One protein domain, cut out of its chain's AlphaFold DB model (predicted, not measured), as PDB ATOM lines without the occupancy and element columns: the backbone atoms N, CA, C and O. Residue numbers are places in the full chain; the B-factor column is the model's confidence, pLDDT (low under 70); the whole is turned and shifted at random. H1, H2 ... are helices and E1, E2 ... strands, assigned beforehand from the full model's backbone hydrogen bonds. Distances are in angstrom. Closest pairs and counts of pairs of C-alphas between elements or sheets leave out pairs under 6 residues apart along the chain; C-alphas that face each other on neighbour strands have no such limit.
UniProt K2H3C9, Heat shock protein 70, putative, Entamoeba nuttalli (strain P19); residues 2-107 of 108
ATOM      1  N   THR A   2     -51.446  25.511  20.817       80.19
ATOM      2  CA  THR A   2     -50.473  26.462  20.235       80.19
ATOM      3  C   THR A   2     -49.404  26.972  21.214       80.19
ATOM      4  O   THR A   2     -48.274  27.216  20.799       80.19
ATOM      5  N   HIS A   3     -49.712  27.094  22.511       81.19
ATOM      6  CA  HIS A   3     -48.732  27.509  23.528       81.19
ATOM      7  C   HIS A   3     -47.581  26.514  23.708       81.19
ATOM      8  O   HIS A   3     -46.427  26.929  23.768       81.19
ATOM      9  N   ASN A   4     -47.881  25.213  23.715       88.69
ATOM     10  CA  ASN A   4     -46.867  24.167  23.869       88.69
ATOM     11  C   ASN A   4     -45.920  24.137  22.663       88.69
ATOM     12  O   ASN A   4     -44.715  23.994  22.829       88.69
ATOM     13  N   ILE A   5     -46.451  24.364  21.457       92.06
ATOM     14  CA  ILE A   5     -45.650  24.463  20.228       92.06
ATOM     15  C   ILE A   5     -44.713  25.678  20.286       92.06
ATOM     16  O   ILE A   5     -43.530  25.549  19.988       92.06
ATOM     17  N   LYS A   6     -45.204  26.847  20.727       91.38
ATOM     18  CA  LYS A   6     -44.359  28.040  20.913       91.38
ATOM     19  C   LYS A   6     -43.246  27.800  21.935       91.38
ATOM     20  O   LYS A   6     -42.114  28.198  21.692       91.38
ATOM     21  N   LEU A   7     -43.550  27.125  23.044       92.19
ATOM     22  CA  LEU A   7     -42.568  26.825  24.087       92.19
ATOM     23  C   LEU A   7     -41.468  25.877  23.584       92.19
ATOM     24  O   LEU A   7     -40.290  26.120  23.831       92.19
ATOM     25  N   ILE A   8     -41.846  24.849  22.819       93.94
ATOM     26  CA  ILE A   8     -40.900  23.923  22.181       93.94
ATOM     27  C   ILE A   8     -39.990  24.671  21.197       93.94
ATOM     28  O   ILE A   8     -38.776  24.490  21.229       93.94
ATOM     29  N   LEU A   9     -40.547  25.555  20.365       93.38
ATOM     30  CA  LEU A   9     -39.760  26.358  19.421       93.38
ATOM     31  C   LEU A   9     -38.768  27.289  20.132       93.38
ATOM     32  O   LEU A   9     -37.610  27.375  19.725       93.38
ATOM     33  N   VAL A  10     -39.189  27.940  21.220       94.94
ATOM     34  CA  VAL A  10     -38.299  28.782  22.035       94.94
ATOM     35  C   VAL A  10     -37.171  27.946  22.635       94.94
ATOM     36  O   VAL A  10     -36.009  28.332  22.525       94.94
ATOM     37  N   PHE A  11     -37.475  26.770  23.187       94.31
ATOM     38  CA  PHE A  11     -36.463  25.870  23.737       94.31
ATOM     39  C   PHE A  11     -35.421  25.445  22.690       94.31
ATOM     40  O   PHE A  11     -34.222  25.571  22.933       94.31
ATOM     41  N   PHE A  12     -35.858  25.026  21.498       93.00
ATOM     42  CA  PHE A  12     -34.941  24.676  20.406       93.00
ATOM     43  C   PHE A  12     -34.103  25.870  19.934       93.00
ATOM     44  O   PHE A  12     -32.922  25.700  19.635       93.00
ATOM     45  N   SER A  13     -34.675  27.077  19.908       90.88
ATOM     46  CA  SER A  13     -33.927  28.286  19.542       90.88
ATOM     47  C   SER A  13     -32.830  28.623  20.559       90.88
ATOM     48  O   SER A  13     -31.705  28.924  20.167       90.88
ATOM     49  N   LEU A  14     -33.111  28.490  21.859       92.00
ATOM     50  CA  LEU A  14     -32.136  28.710  22.930       92.00
ATOM     51  C   LEU A  14     -31.009  27.677  22.878       92.00
ATOM     52  O   LEU A  14     -29.835  28.029  23.002       92.00
ATOM     53  N   LEU A  15     -31.361  26.412  22.635       89.81
ATOM     54  CA  LEU A  15     -30.385  25.345  22.466       89.81
ATOM     55  C   LEU A  15     -29.472  25.632  21.266       89.81
ATOM     56  O   LEU A  15     -28.255  25.545  21.395       89.81
ATOM     57  N   ALA A  16     -30.025  26.057  20.128       89.06
ATOM     58  CA  ALA A  16     -29.234  26.398  18.946       89.06
ATOM     59  C   ALA A  16     -28.254  27.560  19.201       89.06
ATOM     60  O   ALA A  16     -27.089  27.470  18.814       89.06
ATOM     61  N   VAL A  17     -28.688  28.617  19.899       88.06
ATOM     62  CA  VAL A  17     -27.821  29.755  20.261       88.06
ATOM     63  C   VAL A  17     -26.693  29.326  21.205       88.06
ATOM     64  O   VAL A  17     -25.575  29.814  21.069       88.06
ATOM     65  N   SER A  18     -26.934  28.372  22.113       86.06
ATOM     66  CA  SER A  18     -25.907  27.894  23.055       86.06
ATOM     67  C   SER A  18     -24.711  27.190  22.395       86.06
ATOM     68  O   SER A  18     -23.626  27.153  22.972       86.06
ATOM     69  N   PHE A  19     -24.880  26.673  21.172       87.00
ATOM     70  CA  PHE A  19     -23.815  26.035  20.388       87.00
ATOM     71  C   PHE A  19     -23.261  26.925  19.266       87.00
ATOM     72  O   PHE A  19     -22.432  26.468  18.474       87.00
ATOM     73  N   ALA A  20     -23.704  28.181  19.176       89.56
ATOM     74  CA  ALA A  20     -23.241  29.099  18.150       89.56
ATOM     75  C   ALA A  20     -21.750  29.419  18.329       89.56
ATOM     76  O   ALA A  20     -21.267  29.662  19.434       89.56
ATOM     77  N   ALA A  21     -21.017  29.439  17.216       93.06
ATOM     78  CA  ALA A  21     -19.663  29.963  17.198       93.06
ATOM     79  C   ALA A  21     -19.690  31.491  17.098       93.06
ATOM     80  O   ALA A  21     -20.508  32.066  16.378       93.06
ATOM     81  N   ILE A  22     -18.769  32.139  17.798       93.94
ATOM     82  CA  ILE A  22     -18.618  33.589  17.832       93.94
ATOM     83  C   ILE A  22     -17.333  33.956  17.095       93.94
ATOM     84  O   ILE A  22     -16.311  33.277  17.208       93.94
ATOM     85  N   VAL A  23     -17.381  35.058  16.350       95.94
ATOM     86  CA  VAL A  23     -16.197  35.680  15.761       95.94
ATOM     87  C   VAL A  23     -15.936  36.988  16.493       95.94
ATOM     88  O   VAL A  23     -16.775  37.887  16.483       95.94
ATOM     89  N   GLY A  24     -14.777  37.090  17.135       96.12
ATOM     90  CA  GLY A  24     -14.280  38.336  17.710       96.12
ATOM     91  C   GLY A  24     -13.344  39.033  16.728       96.12
ATOM     92  O   GLY A  24     -12.509  38.376  16.113       96.12
ATOM     93  N   MET A  25     -13.448  40.354  16.587       96.12
ATOM     94  CA  MET A  25     -12.512  41.143  15.779       96.12
ATOM     95  C   MET A  25     -11.909  42.280  16.603       96.12
ATOM     96  O   MET A  25     -12.628  43.125  17.129       96.12
ATOM     97  N   ASP A  26     -10.582  42.306  16.673       95.31
ATOM     98  CA  ASP A  26      -9.783  43.427  17.172       95.31
ATOM     99  C   ASP A  26      -9.372  44.276  15.965       95.31
ATOM    100  O   ASP A  26      -8.484  43.882  15.205       95.31
ATOM    101  N   VAL A  27     -10.056  45.402  15.745       94.19
ATOM    102  CA  VAL A  27      -9.778  46.327  14.634       94.19
ATOM    103  C   VAL A  27      -8.817  47.412  15.110       94.19
ATOM    104  O   VAL A  27      -9.210  48.519  15.488       94.19
ATOM    105  N   GLY A  28      -7.530  47.073  15.100       93.00
ATOM    106  CA  GLY A  28      -6.460  47.996  15.445       93.00
ATOM    107  C   GLY A  28      -6.191  49.037  14.357       93.00
ATOM    108  O   GLY A  28      -6.768  49.030  13.280       93.00
ATOM    109  N   THR A  29      -5.264  49.952  14.640       91.94
ATOM    110  CA  THR A  29      -4.870  51.017  13.694       91.94
ATOM    111  C   THR A  29      -3.979  50.504  12.559       91.94
ATOM    112  O   THR A  29      -4.029  51.018  11.447       91.94
ATOM    113  N   GLN A  30      -3.133  49.516  12.848       92.56
ATOM    114  CA  GLN A  30      -2.166  48.962  11.894       92.56
ATOM    115  C   GLN A  30      -2.463  47.512  11.535       92.56
ATOM    116  O   GLN A  30      -2.167  47.085  10.421       92.56
ATOM    117  N   PHE A  31      -3.011  46.754  12.484       95.94
ATOM    118  CA  PHE A  31      -3.327  45.349  12.306       95.94
ATOM    119  C   PHE A  31      -4.690  45.026  12.896       95.94
ATOM    120  O   PHE A  31      -5.009  45.449  14.007       95.94
ATOM    121  N   THR A  32      -5.435  44.221  12.156       96.56
ATOM    122  CA  THR A  32      -6.681  43.601  12.562       96.56
ATOM    123  C   THR A  32      -6.398  42.147  12.921       96.56
ATOM    124  O   THR A  32      -5.626  41.468  12.238       96.56
ATOM    125  N   LYS A  33      -7.010  41.660  14.000       96.94
ATOM    126  CA  LYS A  33      -6.967  40.244  14.382       96.94
ATOM    127  C   LYS A  33      -8.381  39.704  14.476       96.94
ATOM    128  O   LYS A  33      -9.259  40.368  15.022       96.94
ATOM    129  N   THR A  34      -8.567  38.482  14.003       97.12
ATOM    130  CA  THR A  34      -9.857  37.798  14.047       97.12
ATOM    131  C   THR A  34      -9.712  36.550  14.898       97.12
ATOM    132  O   THR A  34      -8.838  35.725  14.649       97.12
ATOM    133  N   ALA A  35     -10.553  36.414  15.914       97.25
ATOM    134  CA  ALA A  35     -10.614  35.256  16.785       97.25
ATOM    135  C   ALA A  35     -11.879  34.451  16.490       97.25
ATOM    136  O   ALA A  35     -12.967  35.006  16.351       97.25
ATOM    137  N   PHE A  36     -11.731  33.136  16.432       96.06
ATOM    138  CA  PHE A  36     -12.830  32.189  16.435       96.06
ATOM    139  C   PHE A  36     -13.021  31.663  17.857       96.06
ATOM    140  O   PHE A  36     -12.075  31.186  18.484       96.06
ATOM    141  N   ILE A  37     -14.248  31.739  18.356       94.56
ATOM    142  CA  ILE A  37     -14.643  31.268  19.681       94.56
ATOM    143  C   ILE A  37     -15.770  30.261  19.464       94.56
ATOM    144  O   ILE A  37     -16.936  30.622  19.317       94.56
ATOM    145  N   GLY A  38     -15.406  28.985  19.373       91.88
ATOM    146  CA  GLY A  38     -16.357  27.884  19.266       91.88
ATOM    147  C   GLY A  38     -16.592  27.192  20.614       91.88
ATOM    148  O   GLY A  38     -15.813  27.387  21.548       91.88
ATOM    149  N   PRO A  39     -17.586  26.290  20.705       85.81
ATOM    150  CA  PRO A  39     -17.930  25.603  21.957       85.81
ATOM    151  C   PRO A  39     -16.782  24.812  22.608       85.81
ATOM    152  O   PRO A  39     -16.820  24.538  23.801       85.81
ATOM    153  N   LYS A  40     -15.775  24.403  21.825       88.44
ATOM    154  CA  LYS A  40     -14.659  23.555  22.286       88.44
ATOM    155  C   LYS A  40     -13.278  24.188  22.138       88.44
ATOM    156  O   LYS A  40     -12.317  23.664  22.690       88.44
ATOM    157  N   LYS A  41     -13.148  25.248  21.337       92.00
ATOM    158  CA  LYS A  41     -11.849  25.808  20.958       92.00
ATOM    159  C   LYS A  41     -11.961  27.309  20.746       92.00
ATOM    160  O   LYS A  41     -12.868  27.773  20.059       92.00
ATOM    161  N   VAL A  42     -10.977  28.019  21.282       94.62
ATOM    162  CA  VAL A  42     -10.681  29.407  20.937       94.62
ATOM    163  C   VAL A  42      -9.405  29.415  20.109       94.62
ATOM    164  O   VAL A  42      -8.441  28.736  20.465       94.62
ATOM    165  N   ASP A  43      -9.405  30.136  18.993       96.44
ATOM    166  CA  ASP A  43      -8.227  30.268  18.139       96.44
ATOM    167  C   ASP A  43      -8.177  31.623  17.438       96.44
ATOM    168  O   ASP A  43      -9.202  32.283  17.265       96.44
ATOM    169  N   ILE A  44      -6.988  32.022  16.996       97.06
ATOM    170  CA  ILE A  44      -6.821  33.177  16.114       97.06
ATOM    171  C   ILE A  44      -6.855  32.675  14.675       97.06
ATOM    172  O   ILE A  44      -6.086  31.795  14.293       97.06
ATOM    173  N   VAL A  45      -7.750  33.252  13.882       95.69
ATOM    174  CA  VAL A  45      -7.925  32.908  12.476       95.69
ATOM    175  C   VAL A  45      -6.688  33.341  11.695       95.69
ATOM    176  O   VAL A  45      -6.192  34.460  11.841       95.69
ATOM    177  N   GLU A  46      -6.193  32.434  10.865       96.25
ATOM    178  CA  GLU A  46      -5.111  32.705   9.929       96.25
ATOM    179  C   GLU A  46      -5.679  33.236   8.612       96.25
ATOM    180  O   GLU A  46      -6.737  32.807   8.149       96.25
ATOM    181  N   ASN A  47      -4.975  34.189   8.011       94.12
ATOM    182  CA  ASN A  47      -5.322  34.707   6.697       94.12
ATOM    183  C   ASN A  47      -4.810  33.797   5.566       94.12
ATOM    184  O   ASN A  47      -4.163  32.778   5.802       94.12
ATOM    185  N   GLU A  48      -5.057  34.199   4.316       92.81
ATOM    186  CA  GLU A  48      -4.609  33.472   3.113       92.81
ATOM    187  C   GLU A  48      -3.077  33.265   3.038       92.81
ATOM    188  O   GLU A  48      -2.609  32.453   2.246       92.81
ATOM    189  N   GLU A  49      -2.286  33.987   3.841       93.88
ATOM    190  CA  GLU A  49      -0.825  33.867   3.927       93.88
ATOM    191  C   GLU A  49      -0.353  33.185   5.227       93.88
ATOM    192  O   GLU A  49       0.802  33.355   5.627       93.88
ATOM    193  N   SER A  50      -1.241  32.466   5.923       95.69
ATOM    194  CA  SER A  50      -0.959  31.775   7.194       95.69
ATOM    195  C   SER A  50      -0.476  32.702   8.319       95.69
ATOM    196  O   SER A  50       0.213  32.284   9.251       95.69
ATOM    197  N   LYS A  51      -0.825  33.992   8.257       96.00
ATOM    198  CA  LYS A  51      -0.540  34.964   9.320       96.00
ATOM    199  C   LYS A  51      -1.768  35.136  10.202       96.00
ATOM    200  O   LYS A  51      -2.886  35.246   9.718       96.00
ATOM    201  N   ARG A  52      -1.537  35.282  11.506       96.62
ATOM    202  CA  ARG A  52      -2.568  35.539  12.535       96.62
ATOM    203  C   ARG A  52      -2.911  37.021  12.732       96.62
ATOM    204  O   ARG A  52      -3.423  37.422  13.775       96.62
ATOM    205  N   LYS A  53      -2.531  37.861  11.771       96.25
ATOM    206  CA  LYS A  53      -2.813  39.297  11.759       96.25
ATOM    207  C   LYS A  53      -2.901  39.784  10.322       96.25
ATOM    208  O   LYS A  53      -2.041  39.449   9.505       96.25
ATOM    209  N   ASP A  54      -3.878  40.635  10.063       96.56
ATOM    210  CA  ASP A  54      -4.070  41.294   8.780       96.56
ATOM    211  C   ASP A  54      -3.734  42.777   8.900       96.56
ATOM    212  O   ASP A  54      -4.128  43.406   9.877       96.56
ATOM    213  N   PRO A  55      -3.017  43.378   7.942       95.94
ATOM    214  CA  PRO A  55      -2.849  44.827   7.900       95.94
ATOM    215  C   PRO A  55      -4.203  45.567   7.862       95.94
ATOM    216  O   PRO A  55      -5.056  45.258   7.029       95.94
ATOM    217  N   THR A  56      -4.395  46.573   8.722       95.56
ATOM    218  CA  THR A  56      -5.618  47.397   8.754       95.56
ATOM    219  C   THR A  56      -5.557  48.491   7.696       95.56
ATOM    220  O   THR A  56      -5.283  49.659   7.973       95.56
ATOM    221  N   LEU A  57      -5.825  48.103   6.456       94.19
ATOM    222  CA  LEU A  57      -6.032  49.035   5.360       94.19
ATOM    223  C   LEU A  57      -6.962  48.451   4.303       94.19
ATOM    224  O   LEU A  57      -7.110  47.234   4.160       94.19
ATOM    225  N   VAL A  58      -7.570  49.354   3.545       95.38
ATOM    226  CA  VAL A  58      -8.410  49.039   2.395       95.38
ATOM    227  C   VAL A  58      -7.757  49.650   1.171       95.38
ATOM    228  O   VAL A  58      -7.359  50.806   1.189       95.38
ATOM    229  N   GLY A  59      -7.646  48.883   0.098       95.00
ATOM    230  CA  GLY A  59      -7.264  49.394  -1.209       95.00
ATOM    231  C   GLY A  59      -8.411  49.248  -2.192       95.00
ATOM    232  O   GLY A  59      -9.324  48.446  -1.995       95.00
ATOM    233  N   LEU A  60      -8.342  49.983  -3.289       96.19
ATOM    234  CA  LEU A  60      -9.078  49.640  -4.503       96.19
ATOM    235  C   LEU A  60      -8.089  48.967  -5.461       96.19
ATOM    236  O   LEU A  60      -6.949  49.389  -5.492       96.19
ATOM    237  N   ASP A  61      -8.450  47.963  -6.256       93.94
ATOM    238  CA  ASP A  61      -7.600  47.420  -7.338       93.94
ATOM    239  C   ASP A  61      -7.812  48.195  -8.650       93.94
ATOM    240  O   ASP A  61      -8.685  49.056  -8.704       93.94
ATOM    241  N   LEU A  62      -7.039  47.947  -9.711       90.12
ATOM    242  CA  LEU A  62      -7.170  48.694 -10.981       90.12
ATOM    243  C   LEU A  62      -8.564  48.589 -11.624       90.12
ATOM    244  O   LEU A  62      -8.939  49.444 -12.421       90.12
ATOM    245  N   SER A  63      -9.346  47.581 -11.246       95.00
ATOM    246  CA  SER A  63     -10.733  47.380 -11.670       95.00
ATOM    247  C   SER A  63     -11.744  47.971 -10.676       95.00
ATOM    248  O   SER A  63     -12.924  47.632 -10.718       95.00
ATOM    249  N   ASN A  64     -11.293  48.851  -9.774       94.06
ATOM    250  CA  ASN A  64     -12.072  49.509  -8.721       94.06
ATOM    251  C   ASN A  64     -12.768  48.559  -7.733       94.06
ATOM    252  O   ASN A  64     -13.747  48.931  -7.086       94.06
ATOM    253  N   ARG A  65     -12.248  47.342  -7.548       96.50
ATOM    254  CA  ARG A  65     -12.732  46.419  -6.515       96.50
ATOM    255  C   ARG A  65     -11.995  46.652  -5.206       96.50
ATOM    256  O   ARG A  65     -10.804  46.943  -5.196       96.50
ATOM    257  N   ARG A  66     -12.698  46.486  -4.087       96.25
ATOM    258  CA  ARG A  66     -12.096  46.589  -2.753       96.25
ATOM    259  C   ARG A  66     -11.175  45.398  -2.490       96.25
ATOM    260  O   ARG A  66     -11.580  44.251  -2.662       96.25
ATOM    261  N   VAL A  67      -9.962  45.687  -2.039       95.81
ATOM    262  CA  VAL A  67      -8.978  44.717  -1.555       95.81
ATOM    263  C   VAL A  67      -8.602  45.054  -0.115       95.81
ATOM    264  O   VAL A  67      -8.643  46.215   0.286       95.81
ATOM    265  N   PHE A  68      -8.240  44.042   0.670       94.94
ATOM    266  CA  PHE A  68      -8.019  44.162   2.115       94.94
ATOM    267  C   PHE A  68      -6.728  43.460   2.536       94.94
ATOM    268  O   PHE A  68      -6.159  42.676   1.767       94.94
ATOM    269  N   GLY A  69      -6.275  43.732   3.761       94.19
ATOM    270  CA  GLY A  69      -5.175  43.007   4.392       94.19
ATOM    271  C   GLY A  69      -3.899  43.054   3.558       94.19
ATOM    272  O   GLY A  69      -3.523  44.097   3.013       94.19
ATOM    273  N   THR A  70      -3.230  41.909   3.410       94.50
ATOM    274  CA  THR A  70      -1.946  41.872   2.702       94.50
ATOM    275  C   THR A  70      -2.059  42.216   1.214       94.50
ATOM    276  O   THR A  70      -1.127  42.788   0.648       94.50
ATOM    277  N   LYS A  71      -3.203  41.949   0.563       93.75
ATOM    278  CA  LYS A  71      -3.427  42.349  -0.840       93.75
ATOM    279  C   LYS A  71      -3.423  43.873  -0.982       93.75
ATOM    280  O   LYS A  71      -2.761  44.400  -1.873       93.75
ATOM    281  N   ALA A  72      -4.098  44.576  -0.073       94.88
ATOM    282  CA  ALA A  72      -4.065  46.036  -0.030       94.88
ATOM    283  C   ALA A  72      -2.660  46.560   0.314       94.88
ATOM    284  O   ALA A  72      -2.194  47.515  -0.301       94.88
ATOM    285  N   GLN A  73      -1.948  45.902   1.236       93.56
ATOM    286  CA  GLN A  73      -0.587  46.296   1.623       93.56
ATOM    287  C   GLN A  73       0.403  46.210   0.458       93.56
ATOM    288  O   GLN A  73       1.211  47.116   0.278       93.56
ATOM    289  N   LYS A  74       0.322  45.161  -0.369       92.62
ATOM    290  CA  LYS A  74       1.159  45.026  -1.574       92.62
ATOM    291  C   LYS A  74       0.918  46.162  -2.569       92.62
ATOM    292  O   LYS A  74       1.862  46.648  -3.183       92.62
ATOM    293  N   LEU A  75      -0.332  46.607  -2.699       93.12
ATOM    294  CA  LEU A  75      -0.696  47.711  -3.582       93.12
ATOM    295  C   LEU A  75      -0.227  49.078  -3.054       93.12
ATOM    296  O   LEU A  75      -0.014  49.989  -3.849       93.12
ATOM    297  N   ALA A  76      -0.019  49.230  -1.744       91.38
ATOM    298  CA  ALA A  76       0.392  50.503  -1.152       91.38
ATOM    299  C   ALA A  76       1.714  51.041  -1.709       91.38
ATOM    300  O   ALA A  76       1.857  52.250  -1.865       91.38
ATOM    301  N   PHE A  77       2.637  50.155  -2.083       88.38
ATOM    302  CA  PHE A  77       3.911  50.553  -2.676       88.38
ATOM    303  C   PHE A  77       3.777  51.058  -4.117       88.38
ATOM    304  O   PHE A  77       4.496  51.968  -4.515       88.38
ATOM    305  N   SER A  78       2.871  50.482  -4.912       90.75
ATOM    306  CA  SER A  78       2.748  50.794  -6.342       90.75
ATOM    307  C   SER A  78       1.645  51.802  -6.664       90.75
ATOM    308  O   SER A  78       1.702  52.484  -7.683       90.75
ATOM    309  N   SER A  79       0.609  51.900  -5.836       91.50
ATOM    310  CA  SER A  79      -0.533  52.798  -6.036       91.50
ATOM    311  C   SER A  79      -1.008  53.398  -4.706       91.50
ATOM    312  O   SER A  79      -2.160  53.182  -4.315       91.50
ATOM    313  N   PRO A  80      -0.161  54.189  -4.018       90.50
ATOM    314  CA  PRO A  80      -0.447  54.711  -2.677       90.50
ATOM    315  C   PRO A  80      -1.729  55.552  -2.620       90.50
ATOM    316  O   PRO A  80      -2.510  55.423  -1.686       90.50
ATOM    317  N   LYS A  81      -2.030  56.324  -3.676       91.25
ATOM    318  CA  LYS A  81      -3.257  57.144  -3.780       91.25
ATOM    319  C   LYS A  81      -4.563  56.337  -3.760       91.25
ATOM    320  O   LYS A  81      -5.639  56.920  -3.701       91.25
ATOM    321  N   ARG A  82      -4.487  55.011  -3.888       93.69
ATOM    322  CA  ARG A  82      -5.644  54.104  -3.947       93.69
ATOM    323  C   ARG A  82      -5.807  53.292  -2.663       93.69
ATOM    324  O   ARG A  82      -6.587  52.339  -2.647       93.69
ATOM    325  N   ILE A  83      -5.067  53.663  -1.619       94.62
ATOM    326  CA  ILE A  83      -5.076  53.045  -0.297       94.62
ATOM    327  C   ILE A  83      -5.711  53.980   0.726       94.62
ATOM    328  O   ILE A  83      -5.476  55.183   0.737       94.62
ATOM    329  N   PHE A  84      -6.479  53.381   1.625       92.00
ATOM    330  CA  PHE A  84      -7.092  54.000   2.785       92.00
ATOM    331  C   PHE A  84      -6.570  53.285   4.031       92.00
ATOM    332  O   PHE A  84      -6.809  52.089   4.225       92.00
ATOM    333  N   MET A  85      -5.851  54.016   4.876       89.75
ATOM    334  CA  MET A  85      -5.283  53.537   6.135       89.75
ATOM    335  C   MET A  85      -5.674  54.485   7.274       89.75
ATOM    336  O   MET A  85      -6.115  55.603   7.027       89.75
ATOM    337  N   TYR A  86      -5.548  54.031   8.523       88.88
ATOM    338  CA  TYR A  86      -5.915  54.807   9.721       88.88
ATOM    339  C   TYR A  86      -7.382  55.260   9.793       88.88
ATOM    340  O   TYR A  86      -7.721  56.131  10.592       88.88
ATOM    341  N   SER A  87      -8.285  54.641   9.028       87.62
ATOM    342  CA  SER A  87      -9.711  54.995   9.014       87.62
ATOM    343  C   SER A  87     -10.364  54.908  10.399       87.62
ATOM    344  O   SER A  87     -11.258  55.686  10.717       87.62
ATOM    345  N   ASN A  88      -9.882  54.007  11.259       88.75
ATOM    346  CA  ASN A  88     -10.337  53.870  12.644       88.75
ATOM    347  C   ASN A  88      -9.980  55.079  13.534       88.75
ATOM    348  O   ASN A  88     -10.620  55.276  14.559       88.75
ATOM    349  N   LYS A  89      -8.985  55.893  13.160       88.19
ATOM    350  CA  LYS A  89      -8.675  57.162  13.836       88.19
ATOM    351  C   LYS A  89      -9.543  58.321  13.350       88.19
ATOM    352  O   LYS A  89      -9.647  59.323  14.049       88.19
ATOM    353  N   LEU A  90     -10.125  58.193  12.158       86.94
ATOM    354  CA  LEU A  90     -10.941  59.228  11.522       86.94
ATOM    355  C   LEU A  90     -12.435  59.061  11.818       86.94
ATOM    356  O   LEU A  90     -13.189  60.029  11.761       86.94
ATOM    357  N   ILE A  91     -12.877  57.840  12.129       88.94
ATOM    358  CA  ILE A  91     -14.286  57.558  12.404       88.94
ATOM    359  C   ILE A  91     -14.808  58.413  13.568       88.94
ATOM    360  O   ILE A  91     -14.168  58.538  14.609       88.94
ATOM    361  N   GLY A  92     -15.979  59.024  13.376       89.88
ATOM    362  CA  GLY A  92     -16.623  59.875  14.381       89.88
ATOM    363  C   GLY A  92     -16.042  61.287  14.518       89.88
ATOM    364  O   GLY A  92     -16.559  62.060  15.320       89.88
ATOM    365  N   LYS A  93     -15.011  61.655  13.743       90.25
ATOM    366  CA  LYS A  93     -14.464  63.019  13.728       90.25
ATOM    367  C   LYS A  93     -15.177  63.897  12.703       90.25
ATOM    368  O   LYS A  93     -15.507  63.451  11.606       90.25
ATOM    369  N   SER A  94     -15.397  65.160  13.067       90.56
ATOM    370  CA  SER A  94     -15.846  66.192  12.126       90.56
ATOM    371  C   SER A  94     -14.696  66.591  11.210       90.56
ATOM    372  O   SER A  94     -13.551  66.556  11.641       90.56
ATOM    373  N   PHE A  95     -14.991  67.040   9.990       86.44
ATOM    374  CA  PHE A  95     -13.979  67.511   9.038       86.44
ATOM    375  C   PHE A  95     -13.089  68.638   9.600       86.44
ATOM    376  O   PHE A  95     -11.919  68.728   9.251       86.44
ATOM    377  N   ASN A  96     -13.630  69.450  10.513       89.50
ATOM    378  CA  ASN A  96     -12.912  70.560  11.148       89.50
ATOM    379  C   ASN A  96     -12.173  70.150  12.440       89.50
ATOM    380  O   ASN A  96     -11.714  71.020  13.173       89.50
ATOM    381  N   ASP A  97     -12.113  68.857  12.778       89.38
ATOM    382  CA  ASP A  97     -11.364  68.381  13.946       89.38
ATOM    383  C   ASP A  97      -9.859  68.644  13.720       89.38
ATOM    384  O   ASP A  97      -9.304  68.112  12.755       89.38
ATOM    385  N   PRO A  98      -9.167  69.411  14.591       87.88
ATOM    386  CA  PRO A  98      -7.736  69.708  14.446       87.88
ATOM    387  C   PRO A  98      -6.854  68.459  14.322       87.88
ATOM    388  O   PRO A  98      -5.767  68.492  13.747       87.88
ATOM    389  N   PHE A  99      -7.325  67.320  14.834       84.25
ATOM    390  CA  PHE A  99      -6.652  66.038  14.685       84.25
ATOM    391  C   PHE A  99      -6.497  65.608  13.218       84.25
ATOM    392  O   PHE A  99      -5.517  64.942  12.887       84.25
ATOM    393  N   LEU A 100      -7.438  65.967  12.336       82.06
ATOM    394  CA  LEU A 100      -7.342  65.659  10.908       82.06
ATOM    395  C   LEU A 100      -6.162  66.373  10.264       82.06
ATOM    396  O   LEU A 100      -5.445  65.739   9.498       82.06
ATOM    397  N   GLU A 101      -5.924  67.640  10.602       75.19
ATOM    398  CA  GLU A 101      -4.805  68.421  10.065       75.19
ATOM    399  C   GLU A 101      -3.467  67.747  10.395       75.19
ATOM    400  O   GLU A 101      -2.658  67.495   9.507       75.19
ATOM    401  N   VAL A 102      -3.294  67.314  11.648       71.38
ATOM    402  CA  VAL A 102      -2.108  66.564  12.092       71.38
ATOM    403  C   VAL A 102      -2.004  65.196  11.408       71.38
ATOM    404  O   VAL A 102      -0.915  64.766  11.030       71.38
ATOM    405  N   CYS A 103      -3.124  64.493  11.228       67.25
ATOM    406  CA  CYS A 103      -3.136  63.191  10.563       67.25
ATOM    407  C   CYS A 103      -2.835  63.278   9.066       67.25
ATOM    408  O   CYS A 103      -2.196  62.362   8.551       67.25
ATOM    409  N   PHE A 104      -3.246  64.349   8.380       62.41
ATOM    410  CA  PHE A 104      -2.913  64.554   6.972       62.41
ATOM    411  C   PHE A 104      -1.400  64.578   6.775       62.41
ATOM    412  O   PHE A 104      -0.927  63.872   5.896       62.41
ATOM    413  N   TYR A 105      -0.633  65.242   7.645       55.56
ATOM    414  CA  TYR A 105       0.836  65.255   7.569       55.56
ATOM    415  C   TYR A 105       1.508  63.885   7.765       55.56
ATOM    416  O   TYR A 105       2.634  63.700   7.319       55.56
ATOM    417  N   LEU A 106       0.845  62.930   8.424       51.16
ATOM    418  CA  LEU A 106       1.350  61.565   8.641       51.16
ATOM    419  C   LEU A 106       0.905  60.572   7.552       51.16
ATOM    420  O   LEU A 106       1.331  59.417   7.569       51.16
ATOM    421  N   LEU A 107      -0.000  60.992   6.662       52.56
ATOM    422  CA  LEU A 107      -0.611  60.185   5.599       52.56
ATOM    423  C   LEU A 107      -0.069  60.515   4.192       52.56
ATOM    424  O   LEU A 107      -0.459  59.840   3.236       52.56
TER     425      LEU A 107
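AT A GLANCE: This is residues 2 to 107 of the 108 residues of the protein "Heat shock protein 70, putative" of Entamoeba nuttalli (strain P19) (UniProt K2H3C9). A long helix, H1, sticks out at one end of a three-stranded antiparallel sheet, E1 to E3; past the sheet's other end comes a small second sheet, E5, E4 and E6, with helix H2 packed over one face. Beyond the second sheet, the short helix H3 leads into a loop, residues 91 to 97, after which H4 turns back towards the body; residues 91 to 98, of which 98 belongs to H4, stand free. The printed part has 106 residues with four named helices and six named strands, in the order H1 E1 E2 E3 E4 E5 H2 E6 H3 H4; the class is mixed, helices and strands. Both sheets are antiparallel, in the orders E1 E2 E3 and E5 E4 E6. The whole is extended, with a radius of gyration of the C-alphas of 20.6 A and spans of 64 by 37 by 28 A.

IN THESE COORDINATES: H1, residues 2 to 18, begins at C-alpha 2 (-50.473, 26.462, 20.235) and is 24.8 A long. E1, residues 22 to 27, is 15.8 A long, and E2, residues 31 to 37, is 19.5 A long. E3 is residues 42 to 44, E4 residues 57 to 60 and E5 residues 66 to 68. H2, residues 69 to 78, begins at C-alpha 69 (-5.175, 43.007, 4.392) and is 15.4 A long. E6 is residues 83 to 85 and H3 residues 87 to 90. H4, residues 98 to 107, is 14.8 A long and ends at C-alpha 107 (-0.611, 60.185, 5.599).

HOW THE PARTS SIT: H1 is not on the sheet E1 E2 E3, which is a meander, each strand the antiparallel neighbour of the one before. In the hairpin E1 and E2, N 24 and O 35 are within hydrogen-bond range at 2.9 A; in the hairpin E2 and E3, N 36 and O 43 at 2.8 A. Residues 31 to 32 of E2 also pair, antiparallel, with residues 54 to 55. In the second sheet, N 67 and O 59 of the hairpin E4 and E5 are 2.8 A apart, and N 58 and O 84 of E4 and E6 2.9 A. H2 is on this sheet at a height of 7.6 A; the closest C-alphas of E4 and H2, those of Gly 59 and Ala 72, are 4.8 A apart. E5, H2 and E6 form a split strand-helix-strand unit, two strands running the same way with E4 between them, and its crossover is right-handed. H3 and H4 are close but not clearly touching, with their closest C-alphas, Leu 90 and Leu 100, 7.4 A apart. Every O i to N i+4 pair is within hydrogen-bond range in H1, against 4 of 6 in H2 and 4 of 6 in H4; H3 is too short for such a pair.

THE WHOLE: The C-alphas farthest apart, those of Thr 2 and Tyr 105, are 65.6 A apart. The printed part has no cut. The link from E3 to E4, residues 45 to 56, is long. The mean pLDDT of the printed part is 90.4, and residues 103 to 107 are under 70.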